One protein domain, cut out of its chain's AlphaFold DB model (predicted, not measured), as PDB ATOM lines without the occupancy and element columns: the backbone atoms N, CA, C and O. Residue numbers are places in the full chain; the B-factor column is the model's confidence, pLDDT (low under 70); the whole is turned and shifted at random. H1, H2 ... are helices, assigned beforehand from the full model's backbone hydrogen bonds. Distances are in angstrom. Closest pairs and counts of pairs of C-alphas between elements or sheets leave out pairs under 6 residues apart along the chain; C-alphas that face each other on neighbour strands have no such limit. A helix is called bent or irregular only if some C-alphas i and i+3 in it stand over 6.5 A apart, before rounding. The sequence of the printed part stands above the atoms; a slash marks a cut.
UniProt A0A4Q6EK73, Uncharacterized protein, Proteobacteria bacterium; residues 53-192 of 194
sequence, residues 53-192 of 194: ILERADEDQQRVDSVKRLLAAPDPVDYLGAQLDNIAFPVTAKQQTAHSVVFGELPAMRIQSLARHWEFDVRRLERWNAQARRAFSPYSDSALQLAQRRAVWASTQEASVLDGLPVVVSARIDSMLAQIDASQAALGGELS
ATOM      1  N   ILE A  53     177.250 183.322 165.080       76.06
ATOM      2  CA  ILE A  53     177.434 181.973 164.521       76.06
ATOM      3  C   ILE A  53     176.119 181.384 164.009       76.06
ATOM      4  O   ILE A  53     176.100 180.783 162.939       76.06
ATOM      5  N   LEU A  54     175.021 181.546 164.755       75.62
ATOM      6  CA  LEU A  54     173.726 180.979 164.366       75.62
ATOM      7  C   LEU A  54     173.120 181.709 163.167       75.62
ATOM      8  O   LEU A  54     172.649 181.054 162.243       75.62
ATOM      9  N   GLU A  55     173.188 183.039 163.160       82.50
ATOM     10  CA  GLU A  55     172.726 183.851 162.032       82.50
ATOM     11  C   GLU A  55     173.552 183.545 160.777       82.50
ATOM     12  O   GLU A  55     172.994 183.274 159.715       82.50
ATOM     13  N   ARG A  56     174.883 183.466 160.909       79.94
ATOM     14  CA  ARG A  56     175.769 183.098 159.799       79.94
ATOM     15  C   ARG A  56     175.497 181.681 159.287       79.94
ATOM     16  O   ARG A  56     175.527 181.468 158.077       79.94
ATOM     17  N   ALA A  57     175.210 180.730 160.173       77.25
ATOM     18  CA  ALA A  57     174.853 179.372 159.773       77.25
ATOM     19  C   ALA A  57     173.511 179.318 159.016       77.25
ATOM     20  O   ALA A  57     173.379 178.581 158.039       77.25
ATOM     21  N   ASP A  58     172.523 180.120 159.419       80.69
ATOM     22  CA  ASP A  58     171.238 180.210 158.718       80.69
ATOM     23  C   ASP A  58     171.389 180.854 157.327       80.69
ATOM     24  O   ASP A  58     170.826 180.352 156.350       80.69
ATOM     25  N   GLU A  59     172.192 181.919 157.204       83.50
ATOM     26  CA  GLU A  59     172.536 182.537 155.913       83.50
ATOM     27  C   GLU A  59     173.199 181.537 154.956       83.50
ATOM     28  O   GLU A  59     172.874 181.487 153.762       83.50
ATOM     29  N   ASP A  60     174.141 180.745 155.467       79.88
ATOM     30  CA  ASP A  60     174.874 179.763 154.674       79.88
ATOM     31  C   ASP A  60     173.957 178.604 154.244       79.88
ATOM     32  O   ASP A  60     174.010 178.179 153.086       79.88
ATOM     33  N   GLN A  61     173.022 178.170 155.100       78.94
ATOM     34  CA  GLN A  61     172.002 177.180 154.737       78.94
ATOM     35  C   GLN A  61     171.076 177.689 153.618       78.94
ATOM     36  O   GLN A  61     170.838 176.975 152.640       78.94
ATOM     37  N   GLN A  62     170.606 178.939 153.691       83.81
ATOM     38  CA  GLN A  62     169.775 179.537 152.635       83.81
ATOM     39  C   GLN A  62     170.502 179.619 151.282       83.81
ATOM     40  O   GLN A  62     169.882 179.495 150.217       83.81
ATOM     41  N   ARG A  63     171.824 179.823 151.296       79.44
ATOM     42  CA  ARG A  63     172.649 179.824 150.079       79.44
ATOM     43  C   ARG A  63     172.822 178.427 149.511       79.44
ATOM     44  O   ARG A  63     172.639 178.264 148.308       79.44
ATOM     45  N   VAL A  64     173.093 177.429 150.352       82.38
ATOM     46  CA  VAL A  64     173.114 176.018 149.935       82.38
ATOM     47  C   VAL A  64     171.783 175.633 149.283       82.38
ATOM     48  O   VAL A  64     171.774 175.053 148.200       82.38
ATOM     49  N   ASP A  65     170.654 176.028 149.866       85.62
ATOM     50  CA  ASP A  65     169.332 175.757 149.290       85.62
ATOM     51  C   ASP A  65     169.102 176.509 147.967       85.62
ATOM     52  O   ASP A  65     168.421 176.021 147.062       85.62
ATOM     53  N   SER A  66     169.704 177.686 147.803       83.44
ATOM     54  CA  SER A  66     169.688 178.427 146.536       83.44
ATOM     55  C   SER A  66     170.546 177.756 145.460       83.44
ATOM     56  O   SER A  66     170.107 177.671 144.316       83.44
ATOM     57  N   VAL A  67     171.702 177.193 145.825       83.38
ATOM     58  CA  VAL A  67     172.542 176.384 144.926       83.38
ATOM     59  C   VAL A  67     171.837 175.092 144.529       83.38
ATOM     60  O   VAL A  67     171.808 174.763 143.350       83.38
ATOM     61  N   LYS A  68     171.185 174.395 145.466       82.62
ATOM     62  CA  LYS A  68     170.366 173.212 145.149       82.62
ATOM     63  C   LYS A  68     169.246 173.543 144.164       82.62
ATOM     64  O   LYS A  68     168.999 172.771 143.245       82.62
ATOM     65  N   ARG A  69     168.588 174.698 144.313       85.00
ATOM     66  CA  ARG A  69     167.582 175.173 143.346       85.00
ATOM     67  C   ARG A  69     168.184 175.499 141.980       85.00
ATOM     68  O   ARG A  69     167.540 175.223 140.976       85.00
ATOM     69  N   LEU A  70     169.393 176.060 141.944       82.81
ATOM     70  CA  LEU A  70     170.115 176.331 140.700       82.81
ATOM     71  C   LEU A  70     170.508 175.031 139.980       82.81
ATOM     72  O   LEU A  70     170.319 174.929 138.776       82.81
ATOM     73  N   LEU A  71     170.987 174.028 140.718       78.06
ATOM     74  CA  LEU A  71     171.316 172.697 140.194       78.06
ATOM     75  C   LEU A  71     170.073 171.902 139.761       78.06
ATOM     76  O   LEU A  71     170.164 171.043 138.898       78.06
ATOM     77  N   ALA A  72     168.910 172.176 140.356       81.62
ATOM     78  CA  ALA A  72     167.640 171.575 139.948       81.62
ATOM     79  C   ALA A  72     167.005 172.261 138.723       81.62
ATOM     80  O   ALA A  72     166.004 171.766 138.199       81.62
ATOM     81  N   ALA A  73     167.527 173.417 138.296       78.62
ATOM     82  CA  ALA A  73     167.065 174.082 137.086       78.62
ATOM     83  C   ALA A  73     167.478 173.272 135.839       78.62
ATOM     84  O   ALA A  73     168.460 172.536 135.896       78.62
ATOM     85  N   PRO A  74     166.746 173.393 134.714       71.38
ATOM     86  CA  PRO A  74     167.098 172.710 133.472       71.38
ATOM     87  C   PRO A  74     168.546 172.987 133.065       71.38
ATOM     88  O   PRO A  74     168.964 174.147 133.060       71.38
ATOM     89  N   ASP A  75     169.269 171.928 132.706       70.25
ATOM     90  CA  ASP A  75     170.693 171.996 132.406       70.25
ATOM     91  C   ASP A  75     170.959 172.888 131.170       70.25
ATOM     92  O   ASP A  75     170.470 172.604 130.066       70.25
ATOM     93  N   PRO A  76     171.704 174.002 131.318       71.19
ATOM     94  CA  PRO A  76     172.077 174.843 130.189       71.19
ATOM     95  C   PRO A  76     173.044 174.149 129.214       71.19
ATOM     96  O   PRO A  76     173.137 174.602 128.070       71.19
ATOM     97  N   VAL A  77     173.748 173.087 129.626       73.00
ATOM     98  CA  VAL A  77     174.733 172.350 128.817       73.00
ATOM     99  C   VAL A  77     174.069 171.707 127.607       73.00
ATOM    100  O   VAL A  77     174.537 171.916 126.488       73.00
ATOM    101  N   ASP A  78     172.941 171.022 127.792       72.00
ATOM    102  CA  ASP A  78     172.217 170.357 126.700       72.00
ATOM    103  C   ASP A  78     171.786 171.352 125.612       72.00
ATOM    104  O   ASP A  78     171.993 171.148 124.412       72.00
ATOM    105  N   TYR A  79     171.214 172.484 126.030       77.00
ATOM    106  CA  TYR A  79     170.763 173.523 125.109       77.00
ATOM    107  C   TYR A  79     171.931 174.224 124.400       77.00
ATOM    108  O   TYR A  79     171.872 174.470 123.190       77.00
ATOM    109  N   LEU A  80     173.000 174.554 125.133       76.00
ATOM    110  CA  LEU A  80     174.190 175.197 124.570       76.00
ATOM    111  C   LEU A  80     174.958 174.258 123.637       76.00
ATOM    112  O   LEU A  80     175.453 174.728 122.610       76.00
ATOM    113  N   GLY A  81     175.011 172.965 123.957       72.56
ATOM    114  CA  GLY A  81     175.585 171.909 123.127       72.56
ATOM    115  C   GLY A  81     174.836 171.773 121.806       72.56
ATOM    116  O   GLY A  81     175.435 171.926 120.744       72.56
ATOM    117  N   ALA A  82     173.504 171.655 121.848       80.44
ATOM    118  CA  ALA A  82     172.683 171.610 120.637       80.44
ATOM    119  C   ALA A  82     172.832 172.876 119.764       80.44
ATOM    120  O   ALA A  82     172.841 172.806 118.530       80.44
ATOM    121  N   GLN A  83     172.976 174.053 120.384       78.00
ATOM    122  CA  GLN A  83     173.291 175.278 119.647       78.00
ATOM    123  C   GLN A  83     174.683 175.249 119.010       78.00
ATOM    124  O   GLN A  83     174.835 175.710 117.875       78.00
ATOM    125  N   LEU A  84     175.692 174.746 119.725       82.62
ATOM    126  CA  LEU A  84     177.055 174.643 119.217       82.62
ATOM    127  C   LEU A  84     177.113 173.690 118.024       82.62
ATOM    128  O   LEU A  84     177.693 174.046 117.002       82.62
ATOM    129  N   ASP A  85     176.430 172.550 118.100       81.44
ATOM    130  CA  ASP A  85     176.313 171.597 116.994       81.44
ATOM    131  C   ASP A  85     175.670 172.236 115.758       81.44
ATOM    132  O   ASP A  85     176.119 172.028 114.629       81.44
ATOM    133  N   ASN A  86     174.672 173.105 115.949       85.31
ATOM    134  CA  ASN A  86     174.063 173.868 114.858       85.31
ATOM    135  C   ASN A  86     175.032 174.879 114.207       85.31
ATOM    136  O   ASN A  86     174.872 175.234 113.035       85.31
ATOM    137  N   ILE A  87     176.032 175.366 114.946       78.12
ATOM    138  CA  ILE A  87     177.100 176.230 114.417       78.12
ATOM    139  C   ILE A  87     178.192 175.382 113.751       78.12
ATOM    140  O   ILE A  87     178.670 175.746 112.675       78.12
ATOM    141  N   ALA A  88     178.555 174.246 114.348       76.94
ATOM    142  CA  ALA A  88     179.616 173.363 113.880       76.94
ATOM    143  C   ALA A  88     179.233 172.615 112.595       76.94
ATOM    144  O   ALA A  88     180.027 172.561 111.659       76.94
ATOM    145  N   PHE A  89     178.002 172.106 112.497       82.19
ATOM    146  CA  PHE A  89     177.557 171.297 111.360       82.19
ATOM    147  C   PHE A  89     177.730 172.003 109.995       82.19
ATOM    148  O   PHE A  89     178.353 171.426 109.095       82.19
ATOM    149  N   PRO A  90     177.281 173.262 109.805       80.81
ATOM    150  CA  PRO A  90     177.521 173.998 108.564       80.81
ATOM    151  C   PRO A  90     179.006 174.238 108.276       80.81
ATOM    152  O   PRO A  90     179.407 174.223 107.112       80.81
ATOM    153  N   VAL A  91     179.819 174.465 109.311       80.94
ATOM    154  CA  VAL A  91     181.266 174.689 109.185       80.94
ATOM    155  C   VAL A  91     181.964 173.415 108.709       80.94
ATOM    156  O   VAL A  91     182.728 173.459 107.742       80.94
ATOM    157  N   THR A  92     181.647 172.267 109.305       78.38
ATOM    158  CA  THR A  92     182.186 170.963 108.904       78.38
ATOM    159  C   THR A  92     181.796 170.614 107.465       78.38
ATOM    160  O   THR A  92     182.656 170.225 106.673       78.38
ATOM    161  N   ALA A  93     180.536 170.834 107.072       81.69
ATOM    162  CA  ALA A  93     180.089 170.614 105.693       81.69
ATOM    163  C   ALA A  93     180.849 171.497 104.677       81.69
ATOM    164  O   ALA A  93     181.212 171.051 103.582       81.69
ATOM    165  N   LYS A  94     181.152 172.753 105.043       79.12
ATOM    166  CA  LYS A  94     181.957 173.669 104.215       79.12
ATOM    167  C   LYS A  94     183.405 173.212 104.095       79.12
ATOM    168  O   LYS A  94     183.944 173.261 102.993       79.12
ATOM    169  N   GLN A  95     184.023 172.752 105.184       77.94
ATOM    170  CA  GLN A  95     185.389 172.216 105.165       77.94
ATOM    171  C   GLN A  95     185.502 170.981 104.264       77.94
ATOM    172  O   GLN A  95     186.416 170.905 103.446       77.94
ATOM    173  N   GLN A  96     184.540 170.059 104.346       78.50
ATOM    174  CA  GLN A  96     184.488 168.877 103.479       78.50
ATOM    175  C   GLN A  96     184.366 169.260 101.999       78.50
ATOM    176  O   GLN A  96     185.088 168.738 101.152       78.50
ATOM    177  N   THR A  97     183.507 170.234 101.689       78.38
ATOM    178  CA  THR A  97     183.350 170.736 100.315       78.38
ATOM    179  C   THR A  97     184.623 171.441  99.834       78.38
ATOM    180  O   THR A  97     185.042 171.248  98.697       78.38
ATOM    181  N   ALA A  98     185.279 172.225 100.692       73.94
ATOM    182  CA  ALA A  98     186.515 172.928 100.357       73.94
ATOM    183  C   ALA A  98     187.696 171.972 100.112       73.94
ATOM    184  O   ALA A  98     188.510 172.245  99.237       73.94
ATOM    185  N   HIS A  99     187.758 170.832 100.810       68.12
ATOM    186  CA  HIS A  99     188.778 169.797 100.591       68.12
ATOM    187  C   HIS A  99     188.777 169.224  99.166       68.12
ATOM    188  O   HIS A  99     189.827 168.827  98.668       68.12
ATOM    189  N   SER A 100     187.618 169.197  98.502       69.75
ATOM    190  CA  SER A 100     187.485 168.735  97.112       69.75
ATOM    191  C   SER A 100     187.810 169.796  96.052       69.75
ATOM    192  O   SER A 100     187.760 169.506  94.858       69.75
ATOM    193  N   VAL A 101     188.126 171.030  96.457       75.44
ATOM    194  CA  VAL A 101     188.312 172.160  95.544       75.44
ATOM    195  C   VAL A 101     189.790 172.534  95.445       75.44
ATOM    196  O   VAL A 101     190.438 172.839  96.442       75.44
ATOM    197  N   VAL A 102     190.320 172.587  94.220       74.56
ATOM    198  CA  VAL A 102     191.672 173.095  93.950       74.56
ATOM    199  C   VAL A 102     191.655 174.625  94.040       74.56
ATOM    200  O   VAL A 102     191.132 175.312  93.166       74.56
ATOM    201  N   PHE A 103     192.220 175.180  95.116       66.31
ATOM    202  CA  PHE A 103     192.163 176.621  95.410       66.31
ATOM    203  C   PHE A 103     192.800 177.520  94.340       66.31
ATOM    204  O   PHE A 103     192.390 178.671  94.200       66.31
ATOM    205  N   GLY A 104     193.760 177.001  93.566       69.25
ATOM    206  CA  GLY A 104     194.403 177.731  92.469       69.25
ATOM    207  C   GLY A 104     193.492 178.001  91.264       69.25
ATOM    208  O   GLY A 104     193.773 178.906  90.489       69.25
ATOM    209  N   GLU A 105     192.386 177.261  91.127       74.38
ATOM    210  CA  GLU A 105     191.436 177.394  90.010       74.38
ATOM    211  C   GLU A 105     190.211 178.249  90.374       74.38
ATOM    212  O   GLU A 105     189.311 178.463  89.559       74.38
ATOM    213  N   LEU A 106     190.142 178.750  91.612       74.25
ATOM    214  CA  LEU A 106     188.995 179.514  92.083       74.25
ATOM    215  C   LEU A 106     189.060 180.976  91.628       74.25
ATOM    216  O   LEU A 106     190.052 181.655  91.894       74.25
ATOM    217  N   PRO A 107     187.973 181.528  91.059       81.88
ATOM    218  CA  PRO A 107     187.881 182.960  90.816       81.88
ATOM    219  C   PRO A 107     188.065 183.750  92.120       81.88
ATOM    220  O   PRO A 107     187.477 183.395  93.147       81.88
ATOM    221  N   ALA A 108     188.798 184.868  92.066       80.12
ATOM    222  CA  ALA A 108     189.056 185.737  93.224       80.12
ATOM    223  C   ALA A 108     187.770 186.123  93.988       80.12
ATOM    224  O   ALA A 108     187.745 186.179  95.217       80.12
ATOM    225  N   MET A 109     186.658 186.288  93.266       82.56
ATOM    226  CA  MET A 109     185.347 186.595  93.841       82.56
ATOM    227  C   MET A 109     184.788 185.468  94.733       82.56
ATOM    228  O   MET A 109     184.148 185.748  95.749       82.56
ATOM    229  N   ARG A 110     185.059 184.193  94.410       80.56
ATOM    230  CA  ARG A 110     184.644 183.040  95.233       80.56
ATOM    231  C   ARG A 110     185.443 182.982  96.535       80.56
ATOM    232  O   ARG A 110     184.859 182.724  97.584       80.56
ATOM    233  N   ILE A 111     186.740 183.292  96.482       81.81
ATOM    234  CA  ILE A 111     187.609 183.386  97.665       81.81
ATOM    235  C   ILE A 111     187.124 184.512  98.589       81.81
ATOM    236  O   ILE A 111     186.982 184.313  99.793       81.81
ATOM    237  N   GLN A 112     186.769 185.670  98.030       84.25
ATOM    238  CA  GLN A 112     186.258 186.797  98.814       84.25
ATOM    239  C   GLN A 112     184.877 186.522  99.441       84.25
ATOM    240  O   GLN A 112     184.585 186.990 100.541       84.25
ATOM    241  N   SER A 113     184.015 185.763  98.756       82.62
ATOM    242  CA  SER A 113     182.741 185.291  99.319       82.62
ATOM    243  C   SER A 113     182.966 184.323 100.485       82.62
ATOM    244  O   SER A 113     182.348 184.468 101.539       82.62
ATOM    245  N   LEU A 114     183.913 183.389 100.334       83.12
ATOM    246  CA  LEU A 114     184.291 182.446 101.383       83.12
ATOM    247  C   LEU A 114     184.851 183.172 102.616       83.12
ATOM    248  O   LEU A 114     184.432 182.879 103.729       83.12
ATOM    249  N   ALA A 115     185.726 184.162 102.419       83.38
ATOM    250  CA  ALA A 115     186.264 184.986 103.501       83.38
ATOM    251  C   ALA A 115     185.156 185.707 104.291       83.38
ATOM    252  O   ALA A 115     185.129 185.640 105.518       83.38
ATOM    253  N   ARG A 116     184.184 186.321 103.596       86.88
ATOM    254  CA  ARG A 116     183.020 186.955 104.245       86.88
ATOM    255  C   ARG A 116     182.160 185.959 105.018       86.88
ATOM    256  O   ARG A 116     181.606 186.305 106.058       86.88
ATOM    257  N   HIS A 117     182.034 184.735 104.512       83.94
ATOM    258  CA  HIS A 117     181.268 183.696 105.184       83.94
ATOM    259  C   HIS A 117     181.954 183.216 106.470       83.94
ATOM    260  O   HIS A 117     181.302 183.123 107.504       83.94
ATOM    261  N   TRP A 118     183.275 183.028 106.449       83.69
ATOM    262  CA  TRP A 118     184.043 182.702 107.654       83.69
ATOM    263  C   TRP A 118     183.964 183.800 108.718       83.69
ATOM    264  O   TRP A 118     183.795 183.504 109.897       83.69
ATOM    265  N   GLU A 119     184.002 185.072 108.319       88.62
ATOM    266  CA  GLU A 119     183.820 186.199 109.243       88.62
ATOM    267  C   GLU A 119     182.420 186.207 109.890       88.62
ATOM    268  O   GLU A 119     182.231 186.657 111.023       88.62
ATOM    269  N   PHE A 120     181.402 185.716 109.182       88.75
ATOM    270  CA  PHE A 120     180.068 185.538 109.750       88.75
ATOM    271  C   PHE A 120     180.035 184.403 110.784       88.75
ATOM    272  O   PHE A 120     179.481 184.596 111.870       88.75
ATOM    273  N   ASP A 121     180.662 183.264 110.480       83.25
ATOM    274  CA  ASP A 121     180.726 182.109 111.382       83.25
ATOM    275  C   ASP A 121     181.514 182.428 112.665       83.25
ATOM    276  O   ASP A 121     181.049 182.107 113.761       83.25
ATOM    277  N   VAL A 122     182.629 183.165 112.565       82.81
ATOM    278  CA  VAL A 122     183.390 183.662 113.730       82.81
ATOM    279  C   VAL A 122     182.504 184.514 114.639       82.81
ATOM    280  O   VAL A 122     182.393 184.237 115.833       82.81
ATOM    281  N   ARG A 123     181.781 185.491 114.079       90.00
ATOM    282  CA  ARG A 123     180.854 186.330 114.858       90.00
ATOM    283  C   ARG A 123     179.719 185.524 115.492       90.00
ATOM    284  O   ARG A 123     179.209 185.896 116.548       90.00
ATOM    285  N   ARG A 124     179.271 184.444 114.846       85.69
ATOM    286  CA  ARG A 124     178.252 183.541 115.401       85.69
ATOM    287  C   ARG A 124     178.800 182.781 116.610       85.69
ATOM    288  O   ARG A 124     178.111 182.730 117.627       85.69
ATOM    289  N   LEU A 125     180.032 182.283 116.523       81.12
ATOM    290  CA  LEU A 125     180.721 181.610 117.623       81.12
ATOM    291  C   LEU A 125     181.024 182.560 118.792       81.12
ATOM    292  O   LEU A 125     180.828 182.193 119.944       81.12
ATOM    293  N   GLU A 126     181.442 183.798 118.525       87.25
ATOM    294  CA  GLU A 126     181.659 184.816 119.563       87.25
ATOM    295  C   GLU A 126     180.381 185.114 120.356       87.25
ATOM    296  O   GLU A 126     180.406 185.177 121.587       87.25
ATOM    297  N   ARG A 127     179.243 185.253 119.662       88.94
ATOM    298  CA  ARG A 127     177.940 185.438 120.318       88.94
ATOM    299  C   ARG A 127     177.552 184.231 121.165       88.94
ATOM    300  O   ARG A 127     177.087 184.426 122.287       88.94
ATOM    301  N   TRP A 128     177.762 183.017 120.656       89.31
ATOM    302  CA  TRP A 128     177.524 181.789 121.415       89.31
ATOM    303  C   TRP A 128     178.420 181.718 122.659       89.31
ATOM    304  O   TRP A 128     177.913 181.510 123.755       89.31
ATOM    305  N   ASN A 129     179.715 182.028 122.542       78.38
ATOM    306  CA  ASN A 129     180.641 182.089 123.678       78.38
ATOM    307  C   ASN A 129     180.190 183.100 124.742       78.38
ATOM    308  O   ASN A 129     180.238 182.818 125.939       78.38
ATOM    309  N   ALA A 130     179.733 184.283 124.325       86.19
ATOM    310  CA  ALA A 130     179.192 185.276 125.248       86.19
ATOM    311  C   ALA A 130     177.909 184.783 125.939       86.19
ATOM    312  O   ALA A 130     177.703 185.065 127.120       86.19
ATOM    313  N   GLN A 131     177.054 184.042 125.228       85.06
ATOM    314  CA  GLN A 131     175.850 183.436 125.793       85.06
ATOM    315  C   GLN A 131     176.188 182.318 126.787       85.06
ATOM    316  O   GLN A 131     175.651 182.329 127.892       85.06
ATOM    317  N   ALA A 132     177.120 181.428 126.445       75.69
ATOM    318  CA  ALA A 132     177.599 180.367 127.324       75.69
ATOM    319  C   ALA A 132     178.188 180.946 128.619       75.69
ATOM    320  O   ALA A 132     177.780 180.563 129.710       75.69
ATOM    321  N   ARG A 133     179.055 181.965 128.525       79.38
ATOM    322  CA  ARG A 133     179.603 182.650 129.712       79.38
ATOM    323  C   ARG A 133     178.517 183.229 130.617       79.38
ATOM    324  O   ARG A 133     178.624 183.128 131.832       79.38
ATOM    325  N   ARG A 134     177.470 183.825 130.044       85.00
ATOM    326  CA  ARG A 134     176.341 184.361 130.823       85.00
ATOM    327  C   ARG A 134     175.522 183.257 131.487       85.00
ATOM    328  O   ARG A 134     175.084 183.452 132.614       85.00
ATOM    329  N   ALA A 135     175.330 182.129 130.806       80.94
ATOM    330  CA  ALA A 135     174.611 180.979 131.348       80.94
ATOM    331  C   ALA A 135     175.370 180.313 132.507       80.94
ATOM    332  O   ALA A 135     174.748 179.942 133.497       80.94
ATOM    333  N   PHE A 136     176.705 180.230 132.427       78.56
ATOM    334  CA  PHE A 136     177.540 179.624 133.471       78.56
ATOM    335  C   PHE A 136     177.960 180.583 134.599       78.56
ATOM    336  O   PHE A 136     178.304 180.111 135.681       78.56
ATOM    337  N   SER A 137     177.874 181.907 134.404       84.12
ATOM    338  CA  SER A 137     178.157 182.918 135.446       84.12
ATOM    339  C   SER A 137     177.522 182.606 136.811       84.12
ATOM    340  O   SER A 137     178.255 182.589 137.796       84.12
ATOM    341  N   PRO A 138     176.210 182.298 136.925       83.06
ATOM    342  CA  PRO A 138     175.606 182.025 138.231       83.06
ATOM    343  C   PRO A 138     176.204 180.798 138.931       83.06
ATOM    344  O   PRO A 138     176.284 180.783 140.160       83.06
ATOM    345  N   TYR A 139     176.660 179.794 138.179       77.75
ATOM    346  CA  TYR A 139     177.305 178.601 138.729       77.75
ATOM    347  C   TYR A 139     178.707 178.933 139.249       77.75
ATOM    348  O   TYR A 139     179.033 178.591 140.386       77.75
ATOM    349  N   SER A 140     179.511 179.670 138.470       75.44
ATOM    350  CA  SER A 140     180.848 180.100 138.900       75.44
ATOM    351  C   SER A 140     180.802 181.070 140.082       75.44
ATOM    352  O   SER A 140     181.585 180.930 141.023       75.44
ATOM    353  N   ASP A 141     179.857 182.012 140.075       81.94
ATOM    354  CA  ASP A 141     179.677 182.986 141.154       81.94
ATOM    355  C   ASP A 141     179.241 182.291 142.451       81.94
ATOM    356  O   ASP A 141     179.737 182.615 143.532       81.94
ATOM    357  N   SER A 142     178.357 181.292 142.350       80.06
ATOM    358  CA  SER A 142     177.929 180.479 143.493       80.06
ATOM    359  C   SER A 142     179.067 179.617 144.044       80.06
ATOM    360  O   SER A 142     179.252 179.550 145.259       80.06
ATOM    361  N   ALA A 143     179.870 179.001 143.170       74.31
ATOM    362  CA  ALA A 143     181.026 178.202 143.571       74.31
ATOM    363  C   ALA A 143     182.077 179.047 144.314       74.31
ATOM    364  O   ALA A 143     182.590 178.628 145.354       74.31
ATOM    365  N   LEU A 144     182.349 180.261 143.823       78.62
ATOM    366  CA  LEU A 144     183.278 181.202 144.450       78.62
ATOM    367  C   LEU A 144     182.763 181.662 145.821       78.62
ATOM    368  O   LEU A 144     183.519 181.649 146.795       78.62
ATOM    369  N   GLN A 145     181.476 182.008 145.925       81.56
ATOM    370  CA  GLN A 145     180.858 182.395 147.199       81.56
ATOM    371  C   GLN A 145     180.935 181.274 148.243       81.56
ATOM    372  O   GLN A 145     181.293 181.537 149.392       81.56
ATOM    373  N   LEU A 146     180.659 180.021 147.859       81.81
ATOM    374  CA  LEU A 146     180.794 178.873 148.763       81.81
ATOM    375  C   LEU A 146     182.253 178.656 149.201       81.81
ATOM    376  O   LEU A 146     182.510 178.421 150.382       81.81
ATOM    377  N   ALA A 147     183.220 178.812 148.291       75.19
ATOM    378  CA  ALA A 147     184.643 178.665 148.609       75.19
ATOM    379  C   ALA A 147     185.138 179.723 149.608       75.19
ATOM    380  O   ALA A 147     185.840 179.394 150.565       75.19
ATOM    381  N   GLN A 148     184.728 180.983 149.435       78.12
ATOM    382  CA  GLN A 148     185.048 182.059 150.377       78.12
ATOM    383  C   GLN A 148     184.482 181.786 151.773       78.12
ATOM    384  O   GLN A 148     185.151 182.039 152.773       78.12
ATOM    385  N   ARG A 149     183.265 181.243 151.862       79.06
ATOM    386  CA  ARG A 149     182.637 180.914 153.148       79.06
ATOM    387  C   ARG A 149     183.315 179.755 153.848       79.06
ATOM    388  O   ARG A 149     183.559 179.846 155.050       79.06
ATOM    389  N   ARG A 150     183.705 178.718 153.109       78.31
ATOM    390  CA  ARG A 150     184.503 177.635 153.686       78.31
ATOM    391  C   ARG A 150     185.818 178.152 154.273       78.31
ATOM    392  O   ARG A 150     186.195 177.719 155.356       78.31
ATOM    393  N   ALA A 151     186.465 179.124 153.629       76.81
ATOM    394  CA  ALA A 151     187.667 179.755 154.175       76.81
ATOM    395  C   ALA A 151     187.404 180.524 155.490       76.81
ATOM    396  O   ALA A 151     188.229 180.476 156.398       76.81
ATOM    397  N   VAL A 152     186.245 181.182 155.630       80.56
ATOM    398  CA  VAL A 152     185.834 181.871 156.877       80.56
ATOM    399  C   VAL A 152     185.545 180.878 158.010       80.56
ATOM    400  O   VAL A 152     185.904 181.113 159.163       80.56
ATOM    401  N   TRP A 153     184.893 179.754 157.709       78.06
ATOM    402  CA  TRP A 153     184.649 178.718 158.714       78.06
ATOM    403  C   TRP A 153     185.934 178.001 159.123       78.06
ATOM    404  O   TRP A 153     186.123 177.750 160.311       78.06
ATOM    405  N   ALA A 154     186.846 177.764 158.176       77.69
ATOM    406  CA  ALA A 154     188.173 177.236 158.472       77.69
ATOM    407  C   ALA A 154     188.944 178.159 159.434       77.69
ATOM    408  O   ALA A 154     189.454 177.683 160.444       77.69
ATOM    409  N   SER A 155     188.936 179.481 159.209       74.00
ATOM    410  CA  SER A 155     189.593 180.424 160.130       74.00
ATOM    411  C   SER A 155     188.910 180.507 161.503       74.00
ATOM    412  O   SER A 155     189.575 180.707 162.519       74.00
ATOM    413  N   THR A 156     187.590 180.311 161.566       72.38
ATOM    414  CA  THR A 156     186.830 180.279 162.832       72.38
ATOM    415  C   THR A 156     187.119 179.008 163.640       72.38
ATOM    416  O   THR A 156     187.187 179.061 164.870       72.38
ATOM    417  N   GLN A 157     187.334 177.881 162.958       73.38
ATOM    418  CA  GLN A 157     187.741 176.620 163.573       73.38
ATOM    419  C   GLN A 157     189.183 176.687 164.093       73.38
ATOM    420  O   GLN A 157     189.436 176.287 165.224       73.38
ATOM    421  N   GLU A 158     190.111 177.256 163.317       70.75
ATOM    422  CA  GLU A 158     191.500 177.489 163.747       70.75
ATOM    423  C   GLU A 158     191.599 178.440 164.950       70.75
ATOM    424  O   GLU A 158     192.497 178.305 165.778       70.75
ATOM    425  N   ALA A 159     190.661 179.381 165.078       72.75
ATOM    426  CA  ALA A 159     190.567 180.283 166.220       72.75
ATOM    427  C   ALA A 159     189.950 179.636 167.480       72.75
ATOM    428  O   ALA A 159     189.770 180.333 168.480       72.75
ATOM    429  N   SER A 160     189.598 178.339 167.449       69.75
ATOM    430  CA  SER A 160     188.983 177.598 168.566       69.75
ATOM    431  C   SER A 160     187.705 178.239 169.130       69.75
ATOM    432  O   SER A 160     187.275 177.932 170.241       69.75
ATOM    433  N   VAL A 161     187.034 179.104 168.360       68.06
ATOM    434  CA  VAL A 161     185.772 179.752 168.775       68.06
ATOM    435  C   VAL A 161     184.661 178.709 168.962       68.06
ATOM    436  O   VAL A 161     183.715 178.922 169.720       68.06
ATOM    437  N   LEU A 162     184.802 177.557 168.299       62.69
ATOM    438  CA  LEU A 162     183.846 176.454 168.315       62.69
ATOM    439  C   LEU A 162     184.002 175.495 169.511       62.69
ATOM    440  O   LEU A 162     183.052 174.781 169.824       62.69
ATOM    441  N   ASP A 163     185.138 175.519 170.221       65.50
ATOM    442  CA  ASP A 163     185.478 174.538 171.271       65.50
ATOM    443  C   ASP A 163     184.622 174.667 172.548       65.50
ATOM    444  O   ASP A 163     184.626 173.782 173.403       65.50
ATOM    445  N   GLY A 164     183.860 175.757 172.682       62.47
ATOM    446  CA  GLY A 164     182.964 176.018 173.814       62.47
ATOM    447  C   GLY A 164     181.471 175.843 173.521       62.47
ATOM    448  O   GLY A 164     180.654 176.145 174.395       62.47
ATOM    449  N   LEU A 165     181.083 175.418 172.311       66.69
ATOM    450  CA  LEU A 165     179.667 175.330 171.938       66.69
ATOM    451  C   LEU A 165     178.981 174.043 172.431       66.69
ATOM    452  O   LEU A 165     179.602 172.984 172.519       66.69
ATOM    453  N   PRO A 166     177.660 174.096 172.696       73.38
ATOM    454  CA  PRO A 166     176.866 172.900 172.958       73.38
ATOM    455  C   PRO A 166     176.942 171.898 171.797       73.38
ATOM    456  O   PRO A 166     176.843 172.290 170.635       73.38
ATOM    457  N   VAL A 167     176.998 170.600 172.119       70.69
ATOM    458  CA  VAL A 167     177.137 169.477 171.159       70.69
ATOM    459  C   VAL A 167     176.109 169.510 170.017       70.69
ATOM    460  O   VAL A 167     176.393 169.100 168.896       70.69
ATOM    461  N   VAL A 168     174.902 170.016 170.275       65.44
ATOM    462  CA  VAL A 168     173.853 170.151 169.249       65.44
ATOM    463  C   VAL A 168     174.211 171.210 168.202       65.44
ATOM    464  O   VAL A 168     173.907 171.039 167.024       65.44
ATOM    465  N   VAL A 169     174.855 172.302 168.613       63.53
ATOM    466  CA  VAL A 169     175.225 173.397 167.710       63.53
ATOM    467  C   VAL A 169     176.465 173.029 166.903       63.53
ATOM    468  O   VAL A 169     176.485 173.281 165.701       63.53
ATOM    469  N   SER A 170     177.451 172.367 167.515       67.75
ATOM    470  CA  SER A 170     178.621 171.864 166.783       67.75
ATOM    471  C   SER A 170     178.217 170.844 165.713       67.75
ATOM    472  O   SER A 170     178.550 171.029 164.547       67.75
ATOM    473  N   ALA A 171     177.373 169.862 166.054       69.19
ATOM    474  CA  ALA A 171     176.871 168.877 165.091       69.19
ATOM    475  C   ALA A 171     176.090 169.516 163.923       69.19
ATOM    476  O   ALA A 171     176.126 169.029 162.790       69.19
ATOM    477  N   ARG A 172     175.384 170.626 164.181       70.50
ATOM    478  CA  ARG A 172     174.687 171.395 163.144       70.50
ATOM    479  C   ARG A 172     175.668 172.086 162.194       70.50
ATOM    480  O   ARG A 172     175.467 172.023 160.983       70.50
ATOM    481  N   ILE A 173     176.709 172.725 162.727       65.94
ATOM    482  CA  ILE A 173     177.756 173.394 161.937       65.94
ATOM    483  C   ILE A 173     178.501 172.367 161.074       65.94
ATOM    484  O   ILE A 173     178.677 172.595 159.879       65.94
ATOM    485  N   ASP A 174     178.830 171.200 161.631       75.12
ATOM    486  CA  ASP A 174     179.477 170.110 160.891       75.12
ATOM    487  C   ASP A 174     178.603 169.611 159.730       75.12
ATOM    488  O   ASP A 174     179.072 169.442 158.602       75.12
ATOM    489  N   SER A 175     177.301 169.426 159.977       71.19
ATOM    490  CA  SER A 175     176.344 169.035 158.937       71.19
ATOM    491  C   SER A 175     176.228 170.086 157.829       71.19
ATOM    492  O   SER A 175     176.131 169.736 156.650       71.19
ATOM    493  N   MET A 176     176.256 171.370 158.183       76.88
ATOM    494  CA  MET A 176     176.229 172.469 157.220       76.88
ATOM    495  C   MET A 176     177.506 172.505 156.370       76.88
ATOM    496  O   MET A 176     177.417 172.613 155.148       76.88
ATOM    497  N   LEU A 177     178.686 172.350 156.980       71.69
ATOM    498  CA  LEU A 177     179.961 172.296 156.256       71.69
ATOM    499  C   LEU A 177     180.007 171.125 155.269       71.69
ATOM    500  O   LEU A 177     180.411 171.311 154.122       71.69
ATOM    501  N   ALA A 178     179.504 169.953 155.666       76.19
ATOM    502  CA  ALA A 178     179.382 168.805 154.772       76.19
ATOM    503  C   ALA A 178     178.438 169.080 153.582       76.19
ATOM    504  O   ALA A 178     178.703 168.648 152.460       76.19
ATOM    505  N   GLN A 179     177.346 169.822 153.796       70.50
ATOM    506  CA  GLN A 179     176.439 170.227 152.716       70.50
ATOM    507  C   GLN A 179     177.061 171.262 151.770       70.50
ATOM    508  O   GLN A 179     176.796 171.214 150.566       70.50
ATOM    509  N   ILE A 180     177.888 172.175 152.289       72.38
ATOM    510  CA  ILE A 180     178.676 173.109 151.474       72.38
ATOM    511  C   ILE A 180     179.636 172.319 150.579       72.38
ATOM    512  O   ILE A 180     179.607 172.509 149.365       72.38
ATOM    513  N   ASP A 181     180.388 171.369 151.143       74.19
ATOM    514  CA  ASP A 181     181.341 170.541 150.392       74.19
ATOM    515  C   ASP A 181     180.653 169.727 149.287       74.19
ATOM    516  O   ASP A 181     181.100 169.719 148.138       74.19
ATOM    517  N   ALA A 182     179.516 169.099 149.598       76.00
ATOM    518  CA  ALA A 182     178.728 168.354 148.617       76.00
ATOM    519  C   ALA A 182     178.196 169.256 147.486       76.00
ATOM    520  O   ALA A 182     178.222 168.870 146.317       76.00
ATOM    521  N   SER A 183     177.753 170.474 147.817       69.25
ATOM    522  CA  SER A 183     177.255 171.441 146.828       69.25
ATOM    523  C   SER A 183     178.383 171.972 145.938       69.25
ATOM    524  O   SER A 183     178.189 172.142 144.737       69.25
ATOM    525  N   GLN A 184     179.574 172.194 146.501       73.50
ATOM    526  CA  GLN A 184     180.763 172.578 145.739       73.50
ATOM    527  C   GLN A 184     181.222 171.462 144.796       73.50
ATOM    528  O   GLN A 184     181.553 171.745 143.647       73.50
ATOM    529  N   ALA A 185     181.200 170.204 145.245       74.56
ATOM    530  CA  ALA A 185     181.520 169.058 144.397       74.56
ATOM    531  C   ALA A 185     180.526 168.911 143.231       74.56
ATOM    532  O   ALA A 185     180.948 168.695 142.097       74.56
ATOM    533  N   ALA A 186     179.227 169.095 143.487       74.88
ATOM    534  CA  ALA A 186     178.197 169.063 142.449       74.88
ATOM    535  C   ALA A 186     178.369 170.199 141.422       74.88
ATOM    536  O   ALA A 186     178.355 169.945 140.222       74.88
ATOM    537  N   LEU A 187     178.623 171.433 141.878       76.31
ATOM    538  CA  LEU A 187     178.927 172.565 140.991       76.31
ATOM    539  C   LEU A 187     180.204 172.337 140.169       76.31
ATOM    540  O   LEU A 187     180.266 172.733 139.010       76.31
ATOM    541  N   GLY A 188     181.223 171.702 140.755       70.25
ATOM    542  CA  GLY A 188     182.447 171.331 140.044       70.25
ATOM    543  C   GLY A 188     182.207 170.311 138.929       70.25
ATOM    544  O   GLY A 188     182.849 170.406 137.886       70.25
ATOM    545  N   GLY A 189     181.263 169.384 139.124       74.06
ATOM    546  CA  GLY A 189     180.818 168.449 138.088       74.06
ATOM    547  C   GLY A 189     180.166 169.161 136.901       74.06
ATOM    548  O   GLY A 189     180.576 168.939 135.770       74.06
ATOM    549  N   GLU A 190     179.230 170.076 137.162       71.69
ATOM    550  CA  GLU A 190     178.534 170.858 136.121       71.69
ATOM    551  C   GLU A 190     179.465 171.795 135.331       71.69
ATOM    552  O   GLU A 190     179.281 172.038 134.140       71.69
ATOM    553  N   LEU A 191     180.495 172.340 135.986       67.12
ATOM    554  CA  LEU A 191     181.462 173.246 135.356       67.12
ATOM    555  C   LEU A 191     182.577 172.522 134.586       67.12
ATOM    556  O   LEU A 191     183.320 173.175 133.850       67.12
ATOM    557  N   SER A 192     182.723 171.207 134.765       65.25
ATOM    558  CA  SER A 192     183.702 170.376 134.068       65.25
ATOM    559  C   SER A 192     182.994 169.586 132.964       65.25
ATOM    560  O   SER A 192     182.620 168.439 133.206       65.25
TER     561      SER A 192
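This is residues 53 to 192 of the 194 residues of an uncharacterized protein of Proteobacteria bacterium (UniProt A0A4Q6EK73). What shape? It is a rod: an up-and-down bundle of H1, H3b and H4, lengthened by the hairpin of H2 and H3a. Of what? The printed part, class all helix, has 140 residues with four named helices, H1 to H4. It is extended, with radius of gyration of the C-alphas 25.1 A, and spans 84 by 27 by 20 A.

Which helices touch? H1, residues 53 to 71, touches H4, residues 167 to 191; their closest C-alphas, Val 64 and Ile 180, are 6.5 A apart. Which bends? H3, residues 108 to 158, one helix by hydrogen bonds, is bent; its arms H3a and H3b stand at a steep tilt of 40 degrees. In H2, residues 76 to 99, 18 of 20 O i to N i+4 pairs are within hydrogen-bond range.

The start? C-alpha 53 is at (177.434, 181.973, 164.521). The end? C-alpha 192 is at (183.702, 170.376, 134.068).

Any cut? The printed part has no cut. Low pLDDT? Eighteen residues are under 70, among them residues 160 to 165.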